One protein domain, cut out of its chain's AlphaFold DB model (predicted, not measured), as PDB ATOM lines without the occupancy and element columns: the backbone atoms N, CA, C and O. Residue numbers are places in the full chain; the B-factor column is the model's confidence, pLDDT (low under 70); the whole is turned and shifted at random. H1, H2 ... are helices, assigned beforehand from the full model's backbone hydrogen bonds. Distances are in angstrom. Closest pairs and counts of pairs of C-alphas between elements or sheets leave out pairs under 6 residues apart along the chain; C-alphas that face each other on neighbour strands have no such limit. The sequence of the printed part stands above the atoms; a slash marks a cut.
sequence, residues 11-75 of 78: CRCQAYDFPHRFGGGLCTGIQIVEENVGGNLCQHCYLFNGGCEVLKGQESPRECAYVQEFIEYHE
ATOM      1  N   CYS A  11     -31.070 -19.074 -57.653       84.56
ATOM      2  CA  CYS A  11     -29.659 -18.901 -57.366       84.56
ATOM      3  C   CYS A  11     -28.908 -18.496 -58.641       84.56
ATOM      4  O   CYS A  11     -29.285 -18.855 -59.760       84.56
ATOM      5  N   ARG A  12     -27.835 -17.727 -58.464       84.50
ATOM      6  CA  ARG A  12     -26.930 -17.290 -59.535       84.50
ATOM      7  C   ARG A  12     -25.482 -17.653 -59.222       84.50
ATOM      8  O   ARG A  12     -24.575 -16.941 -59.636       84.50
ATOM      9  N   CYS A  13     -25.277 -18.709 -58.436       85.44
ATOM     10  CA  CYS A  13     -23.928 -19.112 -58.092       85.44
ATOM     11  C   CYS A  13     -23.162 -19.656 -59.297       85.44
ATOM     12  O   CYS A  13     -23.763 -20.088 -60.281       85.44
ATOM     13  N   GLN A  14     -21.836 -19.686 -59.186       84.38
ATOM     14  CA  GLN A  14     -20.938 -20.152 -60.249       84.38
ATOM     15  C   GLN A  14     -21.021 -21.664 -60.531       84.38
ATOM     16  O   GLN A  14     -20.286 -22.174 -61.368       84.38
ATOM     17  N   ALA A  15     -21.930 -22.394 -59.871       85.12
ATOM     18  CA  ALA A  15     -22.198 -23.796 -60.187       85.12
ATOM     19  C   ALA A  15     -22.749 -23.992 -61.614       85.12
ATOM     20  O   ALA A  15     -22.601 -25.075 -62.176       85.12
ATOM     21  N   TYR A  16     -23.392 -22.964 -62.185       85.44
ATOM     22  CA  TYR A  16     -23.908 -22.959 -63.555       85.44
ATOM     23  C   TYR A  16     -23.757 -21.568 -64.187       85.44
ATOM     24  O   TYR A  16     -23.959 -20.563 -63.512       85.44
ATOM     25  N   ASP A  17     -23.537 -21.502 -65.505       87.88
ATOM     26  CA  ASP A  17     -23.457 -20.237 -66.266       87.88
ATOM     27  C   ASP A  17     -24.822 -19.542 -66.471       87.88
ATOM     28  O   ASP A  17     -24.928 -18.530 -67.166       87.88
ATOM     29  N   PHE A  18     -25.899 -20.086 -65.894       86.00
ATOM     30  CA  PHE A  18     -27.262 -19.572 -66.016       86.00
ATOM     31  C   PHE A  18     -27.972 -19.490 -64.650       86.00
ATOM     32  O   PHE A  18     -27.675 -20.270 -63.737       86.00
ATOM     33  N   PRO A  19     -28.955 -18.576 -64.490       86.44
ATOM     34  CA  PRO A  19     -29.798 -18.529 -63.297       86.44
ATOM     35  C   PRO A  19     -30.546 -19.852 -63.114       86.44
ATOM     36  O   PRO A  19     -31.285 -20.284 -63.998       86.44
ATOM     37  N   HIS A  20     -30.374 -20.493 -61.964       85.88
ATOM     38  CA  HIS A  20     -30.890 -21.832 -61.689       85.88
ATOM     39  C   HIS A  20     -31.638 -21.865 -60.357       85.88
ATOM     40  O   HIS A  20     -31.634 -20.911 -59.586       85.88
ATOM     41  N   ARG A  21     -32.322 -22.971 -60.062       85.25
ATOM     42  CA  ARG A  21     -33.025 -23.125 -58.787       85.25
ATOM     43  C   ARG A  21     -32.031 -23.400 -57.657       85.25
ATOM     44  O   ARG A  21     -31.207 -24.303 -57.774       85.25
ATOM     45  N   PHE A  22     -32.165 -22.678 -56.546       86.00
ATOM     46  CA  PHE A  22     -31.384 -22.923 -55.337       86.00
ATOM     47  C   PHE A  22     -31.547 -24.367 -54.845       86.00
ATOM     48  O   PHE A  22     -32.669 -24.879 -54.781       86.00
ATOM     49  N   GLY A  23     -30.431 -25.011 -54.503       80.00
ATOM     50  CA  GLY A  23     -30.420 -26.377 -53.981       80.00
ATOM     51  C   GLY A  23     -30.550 -27.487 -55.029       80.00
ATOM     52  O   GLY A  23     -30.662 -28.656 -54.654       80.00
ATOM     53  N   GLY A  24     -30.579 -27.144 -56.321       80.62
ATOM     54  CA  GLY A  24     -30.654 -28.105 -57.421       80.62
ATOM     55  C   GLY A  24     -29.281 -28.484 -57.984       80.62
ATOM     56  O   GLY A  24     -28.463 -27.613 -58.276       80.62
ATOM     57  N   GLY A  25     -29.054 -29.782 -58.210       83.31
ATOM     58  CA  GLY A  25     -27.853 -30.287 -58.884       83.31
ATOM     59  C   GLY A  25     -26.559 -29.913 -58.154       83.31
ATOM     60  O   GLY A  25     -26.377 -30.288 -57.001       83.31
ATOM     61  N   LEU A  26     -25.674 -29.175 -58.832       84.44
ATOM     62  CA  LEU A  26     -24.387 -28.698 -58.304       84.44
ATOM     63  C   LEU A  26     -24.529 -27.493 -57.355       84.44
ATOM     64  O   LEU A  26     -23.587 -27.148 -56.644       84.44
ATOM     65  N   CYS A  27     -25.699 -26.847 -57.316       88.06
ATOM     66  CA  CYS A  27     -25.964 -25.733 -56.413       88.06
ATOM     67  C   CYS A  27     -26.243 -26.245 -54.998       88.06
ATOM     68  O   CYS A  27     -27.363 -26.635 -54.666       88.06
ATOM     69  N   THR A  28     -25.221 -26.215 -54.150       85.94
ATOM     70  CA  THR A  28     -25.320 -26.631 -52.741       85.94
ATOM     71  C   THR A  28     -25.598 -25.473 -51.785       85.94
ATOM     72  O   THR A  28     -25.948 -25.714 -50.635       85.94
ATOM     73  N   GLY A  29     -25.464 -24.229 -52.256       87.69
ATOM     74  CA  GLY A  29     -25.500 -23.028 -51.418       87.69
ATOM     75  C   GLY A  29     -24.131 -22.591 -50.894       87.69
ATOM     76  O   GLY A  29     -24.079 -21.657 -50.105       87.69
ATOM     77  N   ILE A  30     -23.030 -23.210 -51.350       89.19
ATOM     78  CA  ILE A  30     -21.662 -22.878 -50.907       89.19
ATOM     79  C   ILE A  30     -21.330 -21.387 -51.040       89.19
ATOM     80  O   ILE A  30     -20.755 -20.818 -50.122       89.19
ATOM     81  N   GLN A  31     -21.801 -20.728 -52.100       89.06
ATOM     82  CA  GLN A  31     -21.545 -19.302 -52.301       89.06
ATOM     83  C   GLN A  31     -22.091 -18.441 -51.151       89.06
ATOM     84  O   GLN A  31     -21.433 -17.505 -50.722       89.06
ATOM     85  N   ILE A  32     -23.253 -18.792 -50.587       89.69
ATOM     86  CA  ILE A  32     -23.812 -18.074 -49.431       89.69
ATOM     87  C   ILE A  32     -22.868 -18.194 -48.232       89.69
ATOM     88  O   ILE A  32     -22.685 -17.234 -47.487       89.69
ATOM     89  N   VAL A  33     -22.259 -19.367 -48.057       91.44
ATOM     90  CA  VAL A  33     -21.274 -19.612 -47.002       91.44
ATOM     91  C   VAL A  33     -20.035 -18.755 -47.238       91.44
ATOM     92  O   VAL A  33     -19.584 -18.098 -46.309       91.44
ATOM     93  N   GLU A  34     -19.516 -18.718 -48.466       90.62
ATOM     94  CA  GLU A  34     -18.348 -17.909 -48.839       90.62
ATOM     95  C   GLU A  34     -18.589 -16.405 -48.653       90.62
ATOM     96  O   GLU A  34     -17.722 -15.706 -48.139       90.62
ATOM     97  N   GLU A  35     -19.774 -15.908 -49.011       89.88
ATOM     98  CA  GLU A  35     -20.131 -14.488 -48.890       89.88
ATOM     99  C   GLU A  35     -20.320 -14.040 -47.431       89.88
ATOM    100  O   GLU A  35     -20.130 -12.865 -47.120       89.88
ATOM    101  N   ASN A  36     -20.685 -14.958 -46.530       89.50
ATOM    102  CA  ASN A  36     -21.030 -14.637 -45.141       89.50
ATOM    103  C   ASN A  36     -20.051 -15.214 -44.107       89.50
ATOM    104  O   ASN A  36     -20.253 -15.046 -42.898       89.50
ATOM    105  N   VAL A  37     -18.991 -15.900 -44.545       90.12
ATOM    106  CA  VAL A  37     -18.020 -16.516 -43.638       90.12
ATOM    107  C   VAL A  37     -17.373 -15.462 -42.737       90.12
ATOM    108  O   VAL A  37     -16.940 -14.405 -43.184       90.12
ATOM    109  N   GLY A  38     -17.309 -15.752 -41.437       85.69
ATOM    110  CA  GLY A  38     -16.786 -14.813 -40.441       85.69
ATOM    111  C   GLY A  38     -17.776 -13.720 -40.021       85.69
ATOM    112  O   GLY A  38     -17.434 -12.895 -39.176       85.69
ATOM    113  N   GLY A  39     -19.001 -13.725 -40.554       88.94
ATOM    114  CA  GLY A  39     -20.071 -12.832 -40.123       88.94
ATOM    115  C   GLY A  39     -20.642 -13.174 -38.738       88.94
ATOM    116  O   GLY A  39     -20.143 -14.038 -38.013       88.94
ATOM    117  N   ASN A  40     -21.726 -12.489 -38.363       89.31
ATOM    118  CA  ASN A  40     -22.340 -12.589 -37.034       89.31
ATOM    119  C   ASN A  40     -22.746 -14.020 -36.627       89.31
ATOM    120  O   ASN A  40     -22.493 -14.421 -35.494       89.31
ATOM    121  N   LEU A  41     -23.319 -14.822 -37.534       87.50
ATOM    122  CA  LEU A  41     -23.719 -16.196 -37.197       87.50
ATOM    123  C   LEU A  41     -22.506 -17.090 -36.935       87.50
ATOM    124  O   LEU A  41     -22.604 -18.027 -36.148       87.50
ATOM    125  N   CYS A  42     -21.353 -16.801 -37.549       90.50
ATOM    126  CA  CYS A  42     -20.131 -17.570 -37.320       90.50
ATOM    127  C   CYS A  42     -19.573 -17.395 -35.902       90.50
ATOM    128  O   CYS A  42     -18.912 -18.308 -35.422       90.50
ATOM    129  N   GLN A  43     -19.868 -16.283 -35.211       86.69
ATOM    130  CA  GLN A  43     -19.372 -16.014 -33.849       86.69
ATOM    131  C   GLN A  43     -19.832 -17.062 -32.826       86.69
ATOM    132  O   GLN A  43     -19.129 -17.345 -31.858       86.69
ATOM    133  N   HIS A  44     -21.006 -17.653 -33.055       86.19
ATOM    134  CA  HIS A  44     -21.600 -18.678 -32.197       86.19
ATOM    135  C   HIS A  44     -21.865 -19.988 -32.952       86.19
ATOM    136  O   HIS A  44     -22.594 -20.852 -32.466       86.19
ATOM    137  N   CYS A  45     -21.298 -20.146 -34.152       88.94
ATOM    138  CA  CYS A  45     -21.507 -21.334 -34.965       88.94
ATOM    139  C   CYS A  45     -20.616 -22.477 -34.476       88.94
ATOM    140  O   CYS A  45     -19.391 -22.357 -34.470       88.94
ATOM    141  N   TYR A  46     -21.226 -23.618 -34.150       88.31
ATOM    142  CA  TYR A  46     -20.497 -24.827 -33.758       88.31
ATOM    143  C   TYR A  46     -19.553 -25.353 -34.853       88.31
ATOM    144  O   TYR A  46     -18.550 -25.976 -34.529       88.31
ATOM    145  N   LEU A  47     -19.835 -25.042 -36.125       86.62
ATOM    146  CA  LEU A  47     -19.027 -25.430 -37.291       86.62
ATOM    147  C   LEU A  47     -17.897 -24.432 -37.608       86.62
ATOM    148  O   LEU A  47     -17.268 -24.502 -38.668       86.62
ATOM    149  N   PHE A  48     -17.663 -23.438 -36.745       87.81
ATOM    150  CA  PHE A  48     -16.601 -22.444 -36.908       87.81
ATOM    151  C   PHE A  48     -15.443 -22.707 -35.933       87.81
ATOM    152  O   PHE A  48     -15.122 -21.897 -35.064       87.81
ATOM    153  N   ASN A  49     -14.792 -23.863 -36.083       86.50
ATOM    154  CA  ASN A  49     -13.685 -24.301 -35.235       86.50
ATOM    155  C   ASN A  49     -12.324 -24.001 -35.891       86.50
ATOM    156  O   ASN A  49     -11.796 -24.768 -36.705       86.50
ATOM    157  N   GLY A  50     -11.768 -22.820 -35.599       83.75
ATOM    158  CA  GLY A  50     -10.544 -22.343 -36.257       83.75
ATOM    159  C   GLY A  50     -10.731 -22.155 -37.770       83.75
ATOM    160  O   GLY A  50      -9.856 -22.506 -38.565       83.75
ATOM    161  N   GLY A  51     -11.920 -21.699 -38.178       86.56
ATOM    162  CA  GLY A  51     -12.355 -21.538 -39.568       86.56
ATOM    163  C   GLY A  51     -13.622 -22.339 -39.882       86.56
ATOM    164  O   GLY A  51     -13.973 -23.260 -39.153       86.56
ATOM    165  N   CYS A  52     -14.305 -21.988 -40.972       90.50
ATOM    166  CA  CYS A  52     -15.570 -22.612 -41.357       90.50
ATOM    167  C   CYS A  52     -15.360 -24.037 -41.893       90.50
ATOM    168  O   CYS A  52     -14.748 -24.219 -42.946       90.50
ATOM    169  N   GLU A  53     -15.886 -25.039 -41.193       92.12
ATOM    170  CA  GLU A  53     -15.764 -26.463 -41.550       92.12
ATOM    171  C   GLU A  53     -16.465 -26.809 -42.869       92.12
ATOM    172  O   GLU A  53     -16.013 -27.675 -43.618       92.12
ATOM    173  N   VAL A  54     -17.505 -26.051 -43.215       91.12
ATOM    174  CA  VAL A  54     -18.190 -26.149 -44.507       91.12
ATOM    175  C   VAL A  54     -17.268 -25.749 -45.663       91.12
ATOM    176  O   VAL A  54     -17.199 -26.456 -46.665       91.12
ATOM    177  N   LEU A  55     -16.502 -24.658 -45.526       89.06
ATOM    178  CA  LEU A  55     -15.524 -24.254 -46.550       89.06
ATOM    179  C   LEU A  55     -14.320 -25.199 -46.610       89.06
ATOM    180  O   LEU A  55     -13.710 -25.359 -47.662       89.06
ATOM    181  N   LYS A  56     -13.993 -25.857 -45.492       89.19
ATOM    182  CA  LYS A  56     -12.985 -26.927 -45.445       89.19
ATOM    183  C   LYS A  56     -13.478 -28.230 -46.095       89.19
ATOM    184  O   LYS A  56     -12.694 -29.168 -46.213       89.19
ATOM    185  N   GLY A  57     -14.752 -28.305 -46.495       87.38
ATOM    186  CA  GLY A  57     -15.366 -29.501 -47.075       87.38
ATOM    187  C   GLY A  57     -15.588 -30.634 -46.072       87.38
ATOM    188  O   GLY A  57     -15.789 -31.773 -46.486       87.38
ATOM    189  N   GLN A  58     -15.521 -30.344 -44.770       88.62
ATOM    190  CA  GLN A  58     -15.789 -31.317 -43.710       88.62
ATOM    191  C   GLN A  58     -17.292 -31.467 -43.472       88.62
ATOM    192  O   GLN A  58     -17.762 -32.576 -43.248       88.62
ATOM    193  N   GLU A  59     -18.035 -30.365 -43.601       89.81
ATOM    194  CA  GLU A  59     -19.485 -30.323 -43.426       89.81
ATOM    195  C   GLU A  59     -20.222 -29.879 -44.689       89.81
ATOM    196  O   GLU A  59     -19.678 -29.206 -45.570       89.81
ATOM    197  N   SER A  60     -21.498 -30.255 -44.778       88.62
ATOM    198  CA  SER A  60     -22.331 -29.895 -45.926       88.62
ATOM    199  C   SER A  60     -22.748 -28.420 -45.869       88.62
ATOM    200  O   SER A  60     -23.165 -27.949 -44.814       88.62
ATOM    201  N   PRO A  61     -22.789 -27.690 -47.003       88.62
ATOM    202  CA  PRO A  61     -23.261 -26.299 -47.027       88.62
ATOM    203  C   PRO A  61     -24.676 -26.096 -46.489       88.62
ATOM    204  O   PRO A  61     -24.999 -25.019 -46.004       88.62
ATOM    205  N   ARG A  62     -25.498 -27.147 -46.510       85.81
ATOM    206  CA  ARG A  62     -26.854 -27.161 -45.947       85.81
ATOM    207  C   ARG A  62     -26.893 -27.079 -44.416       85.81
ATOM    208  O   ARG A  62     -27.908 -26.650 -43.879       85.81
ATOM    209  N   GLU A  63     -25.804 -27.440 -43.743       87.12
ATOM    210  CA  GLU A  63     -25.665 -27.343 -42.285       87.12
ATOM    211  C   GLU A  63     -25.195 -25.943 -41.849       87.12
ATOM    212  O   GLU A  63     -25.176 -25.622 -40.663       87.12
ATOM    213  N   CYS A  64     -24.829 -25.066 -42.794       90.75
ATOM    214  CA  CYS A  64     -24.458 -23.693 -42.475       90.75
ATOM    215  C   CYS A  64     -25.691 -22.872 -42.069       90.75
ATOM    216  O   CYS A  64     -26.656 -22.786 -42.828       90.75
ATOM    217  N   ALA A  65     -25.612 -22.173 -40.933       91.00
ATOM    218  CA  ALA A  65     -26.686 -21.307 -40.441       91.00
ATOM    219  C   ALA A  65     -27.138 -20.260 -41.478       91.00
ATOM    220  O   ALA A  65     -28.334 -20.070 -41.666       91.00
ATOM    221  N   TYR A  66     -26.210 -19.652 -42.228       90.69
ATOM    222  CA  TYR A  66     -26.551 -18.688 -43.287       90.69
ATOM    223  C   TYR A  66     -27.359 -19.314 -44.428       90.69
ATOM    224  O   TYR A  66     -28.269 -18.697 -44.977       90.69
ATOM    225  N   VAL A  67     -27.033 -20.556 -44.790       89.44
ATOM    226  CA  VAL A  67     -27.761 -21.298 -45.822       89.44
ATOM    227  C   VAL A  67     -29.135 -21.716 -45.304       89.44
ATOM    228  O   VAL A  67     -30.111 -21.629 -46.045       89.44
ATOM    229  N   GLN A  68     -29.236 -22.118 -44.038       89.31
ATOM    230  CA  GLN A  68     -30.509 -22.453 -43.404       89.31
ATOM    231  C   GLN A  68     -31.432 -21.235 -43.294       89.31
ATOM    232  O   GLN A  68     -32.592 -21.336 -43.688       89.31
ATOM    233  N   GLU A  69     -30.918 -20.076 -42.870       89.31
ATOM    234  CA  GLU A  69     -31.680 -18.822 -42.868       89.31
ATOM    235  C   GLU A  69     -32.152 -18.453 -44.275       89.31
ATOM    236  O   GLU A  69     -33.310 -18.090 -44.460       89.31
ATOM    237  N   PHE A  70     -31.300 -18.608 -45.295       87.50
ATOM    238  CA  PHE A  70     -31.700 -18.366 -46.682       87.50
ATOM    239  C   PHE A  70     -32.833 -19.302 -47.125       87.50
ATOM    240  O   PHE A  70     -33.796 -18.868 -47.759       87.50
ATOM    241  N   ILE A  71     -32.736 -20.590 -46.792       86.12
ATOM    242  CA  ILE A  71     -33.764 -21.590 -47.102       86.12
ATOM    243  C   ILE A  71     -35.082 -21.243 -46.407       86.12
ATOM    244  O   ILE A  71     -36.132 -21.315 -47.049       86.12
ATOM    245  N   GLU A  72     -35.035 -20.863 -45.132       86.44
ATOM    246  CA  GLU A  72     -36.215 -20.503 -44.348       86.44
ATOM    247  C   GLU A  72     -36.860 -19.214 -44.869       86.44
ATOM    248  O   GLU A  72     -38.047 -19.210 -45.195       86.44
ATOM    249  N   TYR A  73     -36.065 -18.156 -45.049       85.44
ATOM    250  CA  TYR A  73     -36.518 -16.859 -45.549       85.44
ATOM    251  C   TYR A  73     -37.173 -16.964 -46.930       85.44
ATOM    252  O   TYR A  73     -38.203 -16.342 -47.194       85.44
ATOM    253  N   HIS A  74     -36.601 -17.779 -47.819       81.38
ATOM    254  CA  HIS A  74     -37.135 -17.994 -49.162       81.38
ATOM    255  C   HIS A  74     -38.128 -19.167 -49.264       81.38
ATOM    256  O   HIS A  74     -38.555 -19.501 -50.375       81.38
ATOM    257  N   GLU A  75     -38.496 -19.800 -48.144       79.19
ATOM    258  CA  GLU A  75     -39.334 -21.008 -48.071       79.19
ATOM    259  C   GLU A  75     -38.920 -22.107 -49.081       79.19
ATOM    260  O   GLU A  75     -39.764 -22.791 -49.684       79.19
TER     261      GLU A  75
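Overview. This is residues 11 to 75 of the 78 residues of an uncharacterized protein of Salmonella dublin (UniProt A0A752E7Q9). This is a loop-rich domain with little regular structure, in which two short helices, H3 and H1, meet about perpendicular in the middle. Loop residues 11 to 29 reach to one end of the long axis, with H2 toward the other. The printed part has 65 residues with three named helices, H1, H2 and H3 in chain order, and no named strand; it is all helix by class, though 21 residues are in named elements. It is compact, with a radius of gyration of the C-alphas of 11.7 A and spans of 34 by 23 by 15 A.

Along the chain. H3, residues 65 to 73, is 11.9 A long and ends at C-alpha 73 (-36.518, -16.859, -45.549). H1, residues 30 to 36, is 10.1 A long and begins at C-alpha 30 (-21.662, -22.878, -50.907). H2 holds residues 40 to 44.

Arrangement. H3 touches H1, about perpendicular at 79 degrees; their closest C-alphas, of Val 67 and Ile 32, are 6.2 A apart. H3 and H2 are close but not clearly touching, with the closest C-alphas, of Ala 65 and Leu 41, 6.7 A apart. H1 and H2 are only just apart, at 8.4 A between closest C-alphas. Every O i to N i+4 pair is within hydrogen-bond range in H1 and H3; H2 has 0 of 1, and 1 of 2 O i to N i+3 pairs.

Size, cuts and confidence. The farthest C-alphas, of Phe 18 and His 44, are 34.3 A apart. The printed part has no cut. The link from H1 to H2 is tight; that from H2 to H3, 20 residues, is long. No printed residue is under 70 in pLDDT.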